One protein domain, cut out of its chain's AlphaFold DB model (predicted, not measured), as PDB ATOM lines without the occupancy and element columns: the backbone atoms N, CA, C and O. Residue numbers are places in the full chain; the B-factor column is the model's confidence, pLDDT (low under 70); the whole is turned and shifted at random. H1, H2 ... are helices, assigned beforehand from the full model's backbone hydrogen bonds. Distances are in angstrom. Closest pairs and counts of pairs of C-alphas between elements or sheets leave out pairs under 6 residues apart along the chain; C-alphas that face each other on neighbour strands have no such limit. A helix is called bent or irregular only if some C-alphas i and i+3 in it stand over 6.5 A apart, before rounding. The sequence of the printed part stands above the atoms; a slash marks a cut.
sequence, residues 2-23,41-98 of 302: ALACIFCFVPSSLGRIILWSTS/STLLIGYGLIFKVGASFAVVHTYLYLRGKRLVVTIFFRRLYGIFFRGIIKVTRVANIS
ATOM      1  N   ALA A   2      33.148 -39.630  26.462       40.31
ATOM      2  CA  ALA A   2      32.613 -38.492  25.688       40.31
ATOM      3  C   ALA A   2      31.309 -37.878  26.252       40.31
ATOM      4  O   ALA A   2      31.203 -36.661  26.353       40.31
ATOM      5  N   LEU A   3      30.353 -38.705  26.694       41.72
ATOM      6  CA  LEU A   3      29.110 -38.236  27.329       41.72
ATOM      7  C   LEU A   3      29.363 -37.509  28.658       41.72
ATOM      8  O   LEU A   3      28.816 -36.436  28.874       41.72
ATOM      9  N   ALA A   4      30.246 -38.036  29.510       48.97
ATOM     10  CA  ALA A   4      30.616 -37.387  30.771       48.97
ATOM     11  C   ALA A   4      31.328 -36.041  30.539       48.97
ATOM     12  O   ALA A   4      31.059 -35.072  31.244       48.97
ATOM     13  N   CYS A   5      32.171 -35.942  29.502       51.62
ATOM     14  CA  CYS A   5      32.752 -34.666  29.082       51.62
ATOM     15  C   CYS A   5      31.675 -33.680  28.620       51.62
ATOM     16  O   CYS A   5      31.718 -32.523  29.011       51.62
ATOM     17  N   ILE A   6      30.681 -34.111  27.843       59.62
ATOM     18  CA  ILE A   6      29.613 -33.216  27.377       59.62
ATOM     19  C   ILE A   6      28.750 -32.738  28.553       59.62
ATOM     20  O   ILE A   6      28.520 -31.540  28.680       59.62
ATOM     21  N   PHE A   7      28.327 -33.636  29.445       67.88
ATOM     22  CA  PHE A   7      27.450 -33.283  30.562       67.88
ATOM     23  C   PHE A   7      28.155 -32.519  31.688       67.88
ATOM     24  O   PHE A   7      27.517 -31.701  32.327       67.88
ATOM     25  N   CYS A   8      29.457 -32.682  31.923       67.50
ATOM     26  CA  CYS A   8      30.147 -31.897  32.957       67.50
ATOM     27  C   CYS A   8      30.832 -30.642  32.401       67.50
ATOM     28  O   CYS A   8      30.762 -29.572  33.005       67.50
ATOM     29  N   PHE A   9      31.489 -30.742  31.242       71.44
ATOM     30  CA  PHE A   9      32.323 -29.659  30.720       71.44
ATOM     31  C   PHE A   9      31.498 -28.555  30.065       71.44
ATOM     32  O   PHE A   9      31.817 -27.378  30.238       71.44
ATOM     33  N   VAL A  10      30.426 -28.906  29.341       73.31
ATOM     34  CA  VAL A  10      29.585 -27.907  28.665       73.31
ATOM     35  C   VAL A  10      28.867 -27.021  29.682       73.31
ATOM     36  O   VAL A  10      29.042 -25.807  29.588       73.31
ATOM     37  N   PRO A  11      28.155 -27.547  30.703       76.81
ATOM     38  CA  PRO A  11      27.513 -26.693  31.700       76.81
ATOM     39  C   PRO A  11      28.534 -25.903  32.524       76.81
ATOM     40  O   PRO A  11      28.318 -24.726  32.788       76.81
ATOM     41  N   SER A  12      29.682 -26.501  32.870       76.56
ATOM     42  CA  SER A  12      30.727 -25.790  33.617       76.56
ATOM     43  C   SER A  12      31.295 -24.610  32.824       76.56
ATOM     44  O   SER A  12      31.414 -23.507  33.353       76.56
ATOM     45  N   SER A  13      31.591 -24.806  31.538       74.44
ATOM     46  CA  SER A  13      32.118 -23.745  30.672       74.44
ATOM     47  C   SER A  13      31.086 -22.641  30.446       74.44
ATOM     48  O   SER A  13      31.404 -21.459  30.547       74.44
ATOM     49  N   LEU A  14      29.834 -23.024  30.190       76.38
ATOM     50  CA  LEU A  14      28.725 -22.100  29.963       76.38
ATOM     51  C   LEU A  14      28.450 -21.240  31.205       76.38
ATOM     52  O   LEU A  14      28.301 -20.028  31.089       76.38
ATOM     53  N   GLY A  15      28.456 -21.858  32.389       78.31
ATOM     54  CA  GLY A  15      28.306 -21.168  33.666       78.31
ATOM     55  C   GLY A  15      29.386 -20.115  33.897       78.31
ATOM     56  O   GLY A  15      29.060 -18.990  34.272       78.31
ATOM     57  N   ARG A  16      30.655 -20.437  33.600       77.25
ATOM     58  CA  ARG A  16      31.769 -19.478  33.716       77.25
ATOM     59  C   ARG A  16      31.612 -18.307  32.756       77.25
ATOM     60  O   ARG A  16      31.783 -17.175  33.178       77.25
ATOM     61  N   ILE A  17      31.252 -18.563  31.496       74.88
ATOM     62  CA  ILE A  17      31.049 -17.507  30.490       74.88
ATOM     63  C   ILE A  17      29.944 -16.540  30.933       74.88
ATOM     64  O   ILE A  17      30.120 -15.327  30.838       74.88
ATOM     65  N   ILE A  18      28.826 -17.062  31.445       72.69
ATOM     66  CA  ILE A  18      27.696 -16.245  31.906       72.69
ATOM     67  C   ILE A  18      28.108 -15.384  33.099       72.69
ATOM     68  O   ILE A  18      27.905 -14.171  33.060       72.69
ATOM     69  N   LEU A  19      28.738 -15.986  34.110       73.56
ATOM     70  CA  LEU A  19      29.269 -15.268  35.271       73.56
ATOM     71  C   LEU A  19      30.217 -14.145  34.846       73.56
ATOM     72  O   LEU A  19      30.024 -13.003  35.249       73.56
ATOM     73  N   TRP A  20      31.160 -14.437  33.948       66.50
ATOM     74  CA  TRP A  20      32.107 -13.445  33.437       66.50
ATOM     75  C   TRP A  20      31.409 -12.309  32.680       66.50
ATOM     76  O   TRP A  20      31.706 -11.139  32.899       66.50
ATOM     77  N   SER A  21      30.417 -12.633  31.847       58.44
ATOM     78  CA  SER A  21      29.640 -11.631  31.108       58.44
ATOM     79  C   SER A  21      28.760 -10.757  32.009       58.44
ATOM     80  O   SER A  21      28.615  -9.566  31.751       58.44
ATOM     81  N   THR A  22      28.210 -11.318  33.092       64.12
ATOM     82  CA  THR A  22      27.412 -10.575  34.080       64.12
ATOM     83  C   THR A  22      28.301  -9.666  34.929       64.12
ATOM     84  O   THR A  22      27.926  -8.525  35.187       64.12
ATOM     85  N   SER A  23      29.513 -10.113  35.277       59.16
ATOM     86  CA  SER A  23      30.520  -9.278  35.942       59.16
ATOM     87  C   SER A  23      30.989  -8.110  35.068       59.16
ATOM     88  O   SER A  23      31.105  -7.001  35.572       59.16
ATOM     89  N   SER A  41      27.792 -23.656  41.857       77.19
ATOM     90  CA  SER A  41      27.013 -22.521  41.328       77.19
ATOM     91  C   SER A  41      27.251 -22.338  39.831       77.19
ATOM     92  O   SER A  41      26.311 -22.130  39.067       77.19
ATOM     93  N   THR A  42      28.497 -22.533  39.395       81.81
ATOM     94  CA  THR A  42      28.879 -22.513  37.980       81.81
ATOM     95  C   THR A  42      28.110 -23.574  37.190       81.81
ATOM     96  O   THR A  42      27.518 -23.278  36.153       81.81
ATOM     97  N   LEU A  43      28.071 -24.814  37.689       82.31
ATOM     98  CA  LEU A  43      27.307 -25.889  37.056       82.31
ATOM     99  C   LEU A  43      25.806 -25.585  37.050       82.31
ATOM    100  O   LEU A  43      25.174 -25.750  36.011       82.31
ATOM    101  N   LEU A  44      25.244 -25.105  38.164       84.81
ATOM    102  CA  LEU A  44      23.820 -24.784  38.277       84.81
ATOM    103  C   LEU A  44      23.390 -23.714  37.263       84.81
ATOM    104  O   LEU A  44      22.374 -23.883  36.591       84.81
ATOM    105  N   ILE A  45      24.183 -22.651  37.099       81.94
ATOM    106  CA  ILE A  45      23.937 -21.593  36.105       81.94
ATOM    107  C   ILE A  45      24.007 -22.167  34.684       81.94
ATOM    108  O   ILE A  45      23.121 -21.912  33.864       81.94
ATOM    109  N   GLY A  46      25.026 -22.983  34.396       81.50
ATOM    110  CA  GLY A  46      25.177 -23.637  33.098       81.50
ATOM    111  C   GLY A  46      24.006 -24.557  32.749       81.50
ATOM    112  O   GLY A  46      23.437 -24.458  31.661       81.50
ATOM    113  N   TYR A  47      23.601 -25.418  33.683       84.19
ATOM    114  CA  TYR A  47      22.448 -26.304  33.518       84.19
ATOM    115  C   TYR A  47      21.133 -25.530  33.415       84.19
ATOM    116  O   TYR A  47      20.287 -25.880  32.592       84.19
ATOM    117  N   GLY A  48      20.975 -24.450  34.182       81.81
ATOM    118  CA  GLY A  48      19.808 -23.574  34.115       81.81
ATOM    119  C   GLY A  48      19.622 -22.957  32.729       81.81
ATOM    120  O   GLY A  48      18.502 -22.923  32.217       81.81
ATOM    121  N   LEU A  49      20.707 -22.533  32.070       81.44
ATOM    122  CA  LEU A  49      20.627 -22.009  30.707       81.44
ATOM    123  C   LEU A  49      20.279 -23.105  29.690       81.44
ATOM    124  O   LEU A  49      19.410 -22.892  28.845       81.44
ATOM    125  N   ILE A  50      20.888 -24.290  29.801       82.50
ATOM    126  CA  ILE A  50      20.556 -25.441  28.941       82.50
ATOM    127  C   ILE A  50      19.070 -25.796  29.073       82.50
ATOM    128  O   ILE A  50      18.388 -25.976  28.064       82.50
ATOM    129  N   PHE A  51      18.548 -25.830  30.302       81.62
ATOM    130  CA  PHE A  51      17.140 -26.102  30.570       81.62
ATOM    131  C   PHE A  51      16.219 -25.017  29.998       81.62
ATOM    132  O   PHE A  51      15.243 -25.349  29.329       81.62
ATOM    133  N   LYS A  52      16.534 -23.724  30.174       79.31
ATOM    134  CA  LYS A  52      15.739 -22.618  29.599       79.31
ATOM    135  C   LYS A  52      15.692 -22.660  28.071       79.31
ATOM    136  O   LYS A  52      14.630 -22.454  27.476       79.31
ATOM    137  N   VAL A  53      16.823 -22.943  27.425       79.19
ATOM    138  CA  VAL A  53      16.886 -23.096  25.964       79.19
ATOM    139  C   VAL A  53      16.073 -24.316  25.525       79.19
ATOM    140  O   VAL A  53      15.269 -24.203  24.606       79.19
ATOM    141  N   GLY A  54      16.198 -25.453  26.214       77.81
ATOM    142  CA  GLY A  54      15.398 -26.651  25.936       77.81
ATOM    143  C   GLY A  54      13.891 -26.427  26.101       77.81
ATOM    144  O   GLY A  54      13.112 -26.788  25.221       77.81
ATOM    145  N   ALA A  55      13.475 -25.774  27.189       81.62
ATOM    146  CA  ALA A  55      12.074 -25.489  27.486       81.62
ATOM    147  C   ALA A  55      11.453 -24.530  26.462       81.62
ATOM    148  O   ALA A  55      10.361 -24.789  25.960       81.62
ATOM    149  N   SER A  56      12.158 -23.460  26.087       76.44
ATOM    150  CA  SER A  56      11.690 -22.543  25.037       76.44
ATOM    151  C   SER A  56      11.561 -23.247  23.683       76.44
ATOM    152  O   SER A  56      10.568 -23.049  22.981       76.44
ATOM    153  N   PHE A  57      12.487 -24.150  23.354       74.94
ATOM    154  CA  PHE A  57      12.390 -25.011  22.174       74.94
ATOM    155  C   PHE A  57      11.145 -25.905  22.202       74.94
ATOM    156  O   PHE A  57      10.425 -25.990  21.205       74.94
ATOM    157  N   ALA A  58      10.863 -26.541  23.343       78.56
ATOM    158  CA  ALA A  58       9.701 -27.406  23.526       78.56
ATOM    159  C   ALA A  58       8.380 -26.629  23.423       78.56
ATOM    160  O   ALA A  58       7.445 -27.095  22.770       78.56
ATOM    161  N   VAL A  59       8.312 -25.421  23.993       81.00
ATOM    162  CA  VAL A  59       7.142 -24.531  23.891       81.00
ATOM    163  C   VAL A  59       6.899 -24.122  22.440       81.00
ATOM    164  O   VAL A  59       5.781 -24.260  21.950       81.00
ATOM    165  N   VAL A  60       7.939 -23.693  21.720       77.62
ATOM    166  CA  VAL A  60       7.840 -23.334  20.296       77.62
ATOM    167  C   VAL A  60       7.410 -24.546  19.463       77.62
ATOM    168  O   VAL A  60       6.491 -24.438  18.652       77.62
ATOM    169  N   HIS A  61       8.005 -25.719  19.696       74.25
ATOM    170  CA  HIS A  61       7.628 -26.954  19.007       74.25
ATOM    171  C   HIS A  61       6.151 -27.302  19.241       74.25
ATOM    172  O   HIS A  61       5.421 -27.560  18.286       74.25
ATOM    173  N   THR A  62       5.691 -27.255  20.492       76.94
ATOM    174  CA  THR A  62       4.310 -27.587  20.875       76.94
ATOM    175  C   THR A  62       3.313 -26.566  20.320       76.94
ATOM    176  O   THR A  62       2.290 -26.947  19.754       76.94
ATOM    177  N   TYR A  63       3.636 -25.273  20.383       78.38
ATOM    178  CA  TYR A  63       2.807 -24.193  19.845       78.38
ATOM    179  C   TYR A  63       2.605 -24.315  18.329       78.38
ATOM    180  O   TYR A  63       1.479 -24.249  17.832       78.38
ATOM    181  N   LEU A  64       3.681 -24.535  17.568       70.88
ATOM    182  CA  LEU A  64       3.563 -24.705  16.122       70.88
ATOM    183  C   LEU A  64       2.950 -26.061  15.727       70.88
ATOM    184  O   LEU A  64       2.317 -26.147  14.670       70.88
ATOM    185  N   TYR A  65       3.107 -27.095  16.560       71.25
ATOM    186  CA  TYR A  65       2.454 -28.393  16.383       71.25
ATOM    187  C   TYR A  65       0.929 -28.279  16.508       71.25
ATOM    188  O   TYR A  65       0.212 -28.760  15.630       71.25
ATOM    189  N   LEU A  66       0.438 -27.571  17.533       76.38
ATOM    190  CA  LEU A  66      -0.993 -27.307  17.738       76.38
ATOM    191  C   LEU A  66      -1.612 -26.490  16.593       76.38
ATOM    192  O   LEU A  66      -2.785 -26.654  16.278       76.38
ATOM    193  N   ARG A  67      -0.820 -25.653  15.912       79.12
ATOM    194  CA  ARG A  67      -1.271 -24.814  14.787       79.12
ATOM    195  C   ARG A  67      -1.290 -25.534  13.429       79.12
ATOM    196  O   ARG A  67      -1.426 -24.878  12.398       79.12
ATOM    197  N   GLY A  68      -1.072 -26.852  13.399       74.19
ATOM    198  CA  GLY A  68      -1.096 -27.672  12.179       74.19
ATOM    199  C   GLY A  68       0.101 -27.476  11.237       74.19
ATOM    200  O   GLY A  68       0.166 -28.098  10.179       74.19
ATOM    201  N   LYS A  69       1.103 -26.666  11.606       75.38
ATOM    202  CA  LYS A  69       2.263 -26.331  10.755       75.38
ATOM    203  C   LYS A  69       3.404 -27.354  10.866       75.38
ATOM    204  O   LYS A  69       4.575 -26.975  10.865       75.38
ATOM    205  N   ARG A  70       3.086 -28.654  10.946       68.81
ATOM    206  CA  ARG A  70       4.057 -29.747  11.188       68.81
ATOM    207  C   ARG A  70       5.255 -29.715  10.233       68.81
ATOM    208  O   ARG A  70       6.391 -29.833  10.677       68.81
ATOM    209  N   LEU A  71       5.019 -29.475   8.943       69.88
ATOM    210  CA  LEU A  71       6.088 -29.440   7.939       69.88
ATOM    211  C   LEU A  71       7.076 -28.281   8.173       69.88
ATOM    212  O   LEU A  71       8.289 -28.456   8.071       69.88
ATOM    213  N   VAL A  72       6.560 -27.103   8.538       73.12
ATOM    214  CA  VAL A  72       7.364 -25.897   8.806       73.12
ATOM    215  C   VAL A  72       8.229 -26.101  10.045       73.12
ATOM    216  O   VAL A  72       9.400 -25.732  10.044       73.12
ATOM    217  N   VAL A  73       7.676 -26.752  11.070       71.31
ATOM    218  CA  VAL A  73       8.376 -27.111  12.308       71.31
ATOM    219  C   VAL A  73       9.561 -28.026  12.025       71.31
ATOM    220  O   VAL A  73      10.689 -27.712  12.403       71.31
ATOM    221  N   THR A  74       9.336 -29.126  11.307       70.62
ATOM    222  CA  THR A  74      10.394 -30.093  10.996       70.62
ATOM    223  C   THR A  74      11.495 -29.475  10.131       70.62
ATOM    224  O   THR A  74      12.678 -29.696  10.389       70.62
ATOM    225  N   ILE A  75      11.137 -28.651   9.137       75.56
ATOM    226  CA  ILE A  75      12.113 -27.951   8.287       75.56
ATOM    227  C   ILE A  75      12.915 -26.932   9.103       75.56
ATOM    228  O   ILE A  75      14.141 -26.875   8.968       75.56
ATOM    229  N   PHE A  76      12.249 -26.151   9.956       75.44
ATOM    230  CA  PHE A  76      12.887 -25.146  10.801       75.44
ATOM    231  C   PHE A  76      13.866 -25.785  11.787       75.44
ATOM    232  O   PHE A  76      15.031 -25.389  11.820       75.44
ATOM    233  N   PHE A  77      13.451 -26.830  12.508       71.56
ATOM    234  CA  PHE A  77      14.328 -27.536  13.441       71.56
ATOM    235  C   PHE A  77      15.500 -28.203  12.734       71.56
ATOM    236  O   PHE A  77      16.637 -28.023  13.160       71.56
ATOM    237  N   ARG A  78      15.276 -28.883  11.604       75.06
ATOM    238  CA  ARG A  78      16.368 -29.466  10.809       75.06
ATOM    239  C   ARG A  78      17.391 -28.408  10.388       75.06
ATOM    240  O   ARG A  78      18.595 -28.646  10.466       75.06
ATOM    241  N   ARG A  79      16.927 -27.228   9.963       75.88
ATOM    242  CA  ARG A  79      17.798 -26.115   9.566       75.88
ATOM    243  C   ARG A  79      18.546 -25.532  10.765       75.88
ATOM    244  O   ARG A  79      19.742 -25.281  10.654       75.88
ATOM    245  N   LEU A  80      17.877 -25.379  11.905       73.69
ATOM    246  CA  LEU A  80      18.458 -24.840  13.132       73.69
ATOM    247  C   LEU A  80      19.506 -25.782  13.737       73.69
ATOM    248  O   LEU A  80      20.607 -25.333  14.043       73.69
ATOM    249  N   TYR A  81      19.230 -27.088  13.793       72.81
ATOM    250  CA  TYR A  81      20.227 -28.106  14.139       72.81
ATOM    251  C   TYR A  81      21.412 -28.060  13.173       72.81
ATOM    252  O   TYR A  81      22.559 -28.037  13.612       72.81
ATOM    253  N   GLY A  82      21.160 -27.970  11.865       73.38
ATOM    254  CA  GLY A  82      22.219 -27.848  10.863       73.38
ATOM    255  C   GLY A  82      23.116 -26.620  11.065       73.38
ATOM    256  O   GLY A  82      24.332 -26.721  10.906       73.38
ATOM    257  N   ILE A  83      22.545 -25.472  11.438       75.56
ATOM    258  CA  ILE A  83      23.297 -24.248  11.762       75.56
ATOM    259  C   ILE A  83      24.077 -24.431  13.069       75.56
ATOM    260  O   ILE A  83      25.269 -24.126  13.109       75.56
ATOM    261  N   PHE A  84      23.442 -24.976  14.105       72.38
ATOM    262  CA  PHE A  84      24.040 -25.189  15.422       72.38
ATOM    263  C   PHE A  84      25.230 -26.152  15.373       72.38
ATOM    264  O   PHE A  84      26.328 -25.791  15.790       72.38
ATOM    265  N   PHE A  85      25.066 -27.339  14.781       71.12
ATOM    266  CA  PHE A  85      26.155 -28.311  14.636       71.12
ATOM    267  C   PHE A  85      27.286 -27.779  13.761       71.12
ATOM    268  O   PHE A  85      28.456 -27.973  14.079       71.12
ATOM    269  N   ARG A  86      26.963 -27.047  12.688       74.31
ATOM    270  CA  ARG A  86      27.977 -26.378  11.866       74.31
ATOM    271  C   ARG A  86      28.738 -25.320  12.666       74.31
ATOM    272  O   ARG A  86      29.945 -25.192  12.485       74.31
ATOM    273  N   GLY A  87      28.049 -24.592  13.542       70.38
ATOM    274  CA  GLY A  87      28.649 -23.670  14.503       70.38
ATOM    275  C   GLY A  87      29.607 -24.386  15.453       70.38
ATOM    276  O   GLY A  87      30.779 -24.025  15.504       70.38
ATOM    277  N   ILE A  88      29.151 -25.453  16.117       68.94
ATOM    278  CA  ILE A  88      29.975 -26.263  17.029       68.94
ATOM    279  C   ILE A  88      31.222 -26.785  16.319       68.94
ATOM    280  O   ILE A  88      32.324 -26.566  16.805       68.94
ATOM    281  N   ILE A  89      31.080 -27.409  15.146       74.75
ATOM    282  CA  ILE A  89      32.219 -27.963  14.397       74.75
ATOM    283  C   ILE A  89      33.250 -26.874  14.082       74.75
ATOM    284  O   ILE A  89      34.452 -27.108  14.218       74.75
ATOM    285  N   LYS A  90      32.801 -25.677  13.680       74.38
ATOM    286  CA  LYS A  90      33.696 -24.540  13.427       74.38
ATOM    287  C   LYS A  90      34.415 -24.099  14.701       74.38
ATOM    288  O   LYS A  90      35.632 -23.962  14.671       74.38
ATOM    289  N   VAL A  91      33.689 -23.923  15.806       73.50
ATOM    290  CA  VAL A  91      34.264 -23.498  17.094       73.50
ATOM    291  C   VAL A  91      35.262 -24.531  17.615       73.50
ATOM    292  O   VAL A  91      36.382 -24.166  17.956       73.50
ATOM    293  N   THR A  92      34.913 -25.820  17.605       70.38
ATOM    294  CA  THR A  92      35.815 -26.907  18.012       70.38
ATOM    295  C   THR A  92      37.071 -26.946  17.147       70.38
ATOM    296  O   THR A  92      38.167 -27.120  17.674       70.38
ATOM    297  N   ARG A  93      36.947 -26.737  15.829       73.81
ATOM    298  CA  ARG A  93      38.102 -26.673  14.927       73.81
ATOM    299  C   ARG A  93      39.010 -25.489  15.250       73.81
ATOM    300  O   ARG A  93      40.217 -25.681  15.344       73.81
ATOM    301  N   VAL A  94      38.445 -24.295  15.429       75.19
ATOM    302  CA  VAL A  94      39.216 -23.093  15.785       75.19
ATOM    303  C   VAL A  94      39.916 -23.296  17.125       75.19
ATOM    304  O   VAL A  94      41.121 -23.106  17.199       75.19
ATOM    305  N   ALA A  95      39.207 -23.777  18.150       73.81
ATOM    306  CA  ALA A  95      39.791 -24.062  19.459       73.81
ATOM    307  C   ALA A  95      40.947 -25.072  19.374       73.81
ATOM    308  O   ALA A  95      41.993 -24.867  19.984       73.81
ATOM    309  N   ASN A  96      40.791 -26.133  18.580       80.38
ATOM    310  CA  ASN A  96      41.833 -27.132  18.365       80.38
ATOM    311  C   ASN A  96      43.083 -26.543  17.690       80.38
ATOM    312  O   ASN A  96      44.197 -26.785  18.147       80.38
ATOM    313  N   ILE A  97      42.902 -25.745  16.633       81.31
ATOM    314  CA  ILE A  97      44.008 -25.049  15.958       81.31
ATOM    315  C   ILE A  97      44.699 -24.090  16.934       81.31
ATOM    316  O   ILE A  97      45.923 -24.105  17.033       81.31
ATOM    317  N   SER A  98      43.932 -23.316  17.705       80.44
ATOM    318  CA  SER A  98      44.472 -22.402  18.715       80.44
ATOM    319  C   SER A  98      45.289 -23.130  19.779       80.44
ATOM    320  O   SER A  98      46.352 -22.646  20.152       80.44
TER     321      SER A  98
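What this domain is: This is residues 2 to 23 and 41 to 98 of the 302 residues of an uncharacterized protein of Aegilops tauschii subsp. strangulata (UniProt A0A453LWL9). A long helical hairpin opens as a V: H3 and H2 come together near their tight link and spread apart from there, and H1 crosses H2 near the open end of the V. Most of H3, residues 78 to 98, stands free as one long arm, with the space between it and H1 left open. The printed part has 80 residues, with three named helices in the order H1, H2, H3 and no named strand; the class is all helix. The whole is loose, with a radius of gyration of the C-alphas of 15.6 A, and spans 43 by 30 by 26 A.

Where its parts are: Begin with the longest helix, H3, residues 70 to 98: find C-alpha 70 at (4.057, -29.747, 11.188) and go 41.8 A to C-alpha 98 at (44.472, -22.402, 18.715). Just before it in the chain lies H2, residues 41 to 66, which is 36.9 A long from first to last C-alpha. H1 takes residues 2 to 23; look for C-alpha 2 at (32.613, -38.492, 25.688), from which the helix runs 31.0 A to C-alpha 23. H1 is neither bent nor irregular, but only just: C-alphas 7 and 10 are 6.1 A apart.

How they stand to each other: Start again at H3, which forms a helical hairpin with H2. They run opposite ways at a shallow tilt of 27 degrees. H3 touches H2 with residues 70 to 73 alone, and H2 touches H3 with residues 61 to 65 alone; the closest C-alphas, those of Leu 64 and Val 73, are 6.6 A apart. Now go back along H2 to residues 41 to 50, with which alone it touches H1. Here the closest C-alphas are those of Gly 15 and Gly 46, 4.0 A apart, and the two lines are about perpendicular, at 79 degrees. H1 and H3 are apart. In the backbones of H2 and H3 every O i to N i+4 pair is within hydrogen-bond range, and in H1 17 of 18 are.

The domain as a whole: The two C-alphas farthest apart in the domain are those of Gly 68 and Ser 98, at 46.3 A. Residues 24 to 40 are not printed, and across this cut C-alphas 23 and 41 are 14.7 A apart; this is the link from H1 to H2. Between H2 and H3 you find the tight link of three residues. In H2, residues 51 to 56 also stand free. The mean pLDDT of the printed part is 73.4, and the model's confidence is low, under 70, at residues 2 to 8, 20 to 23, 70 to 71 and 88.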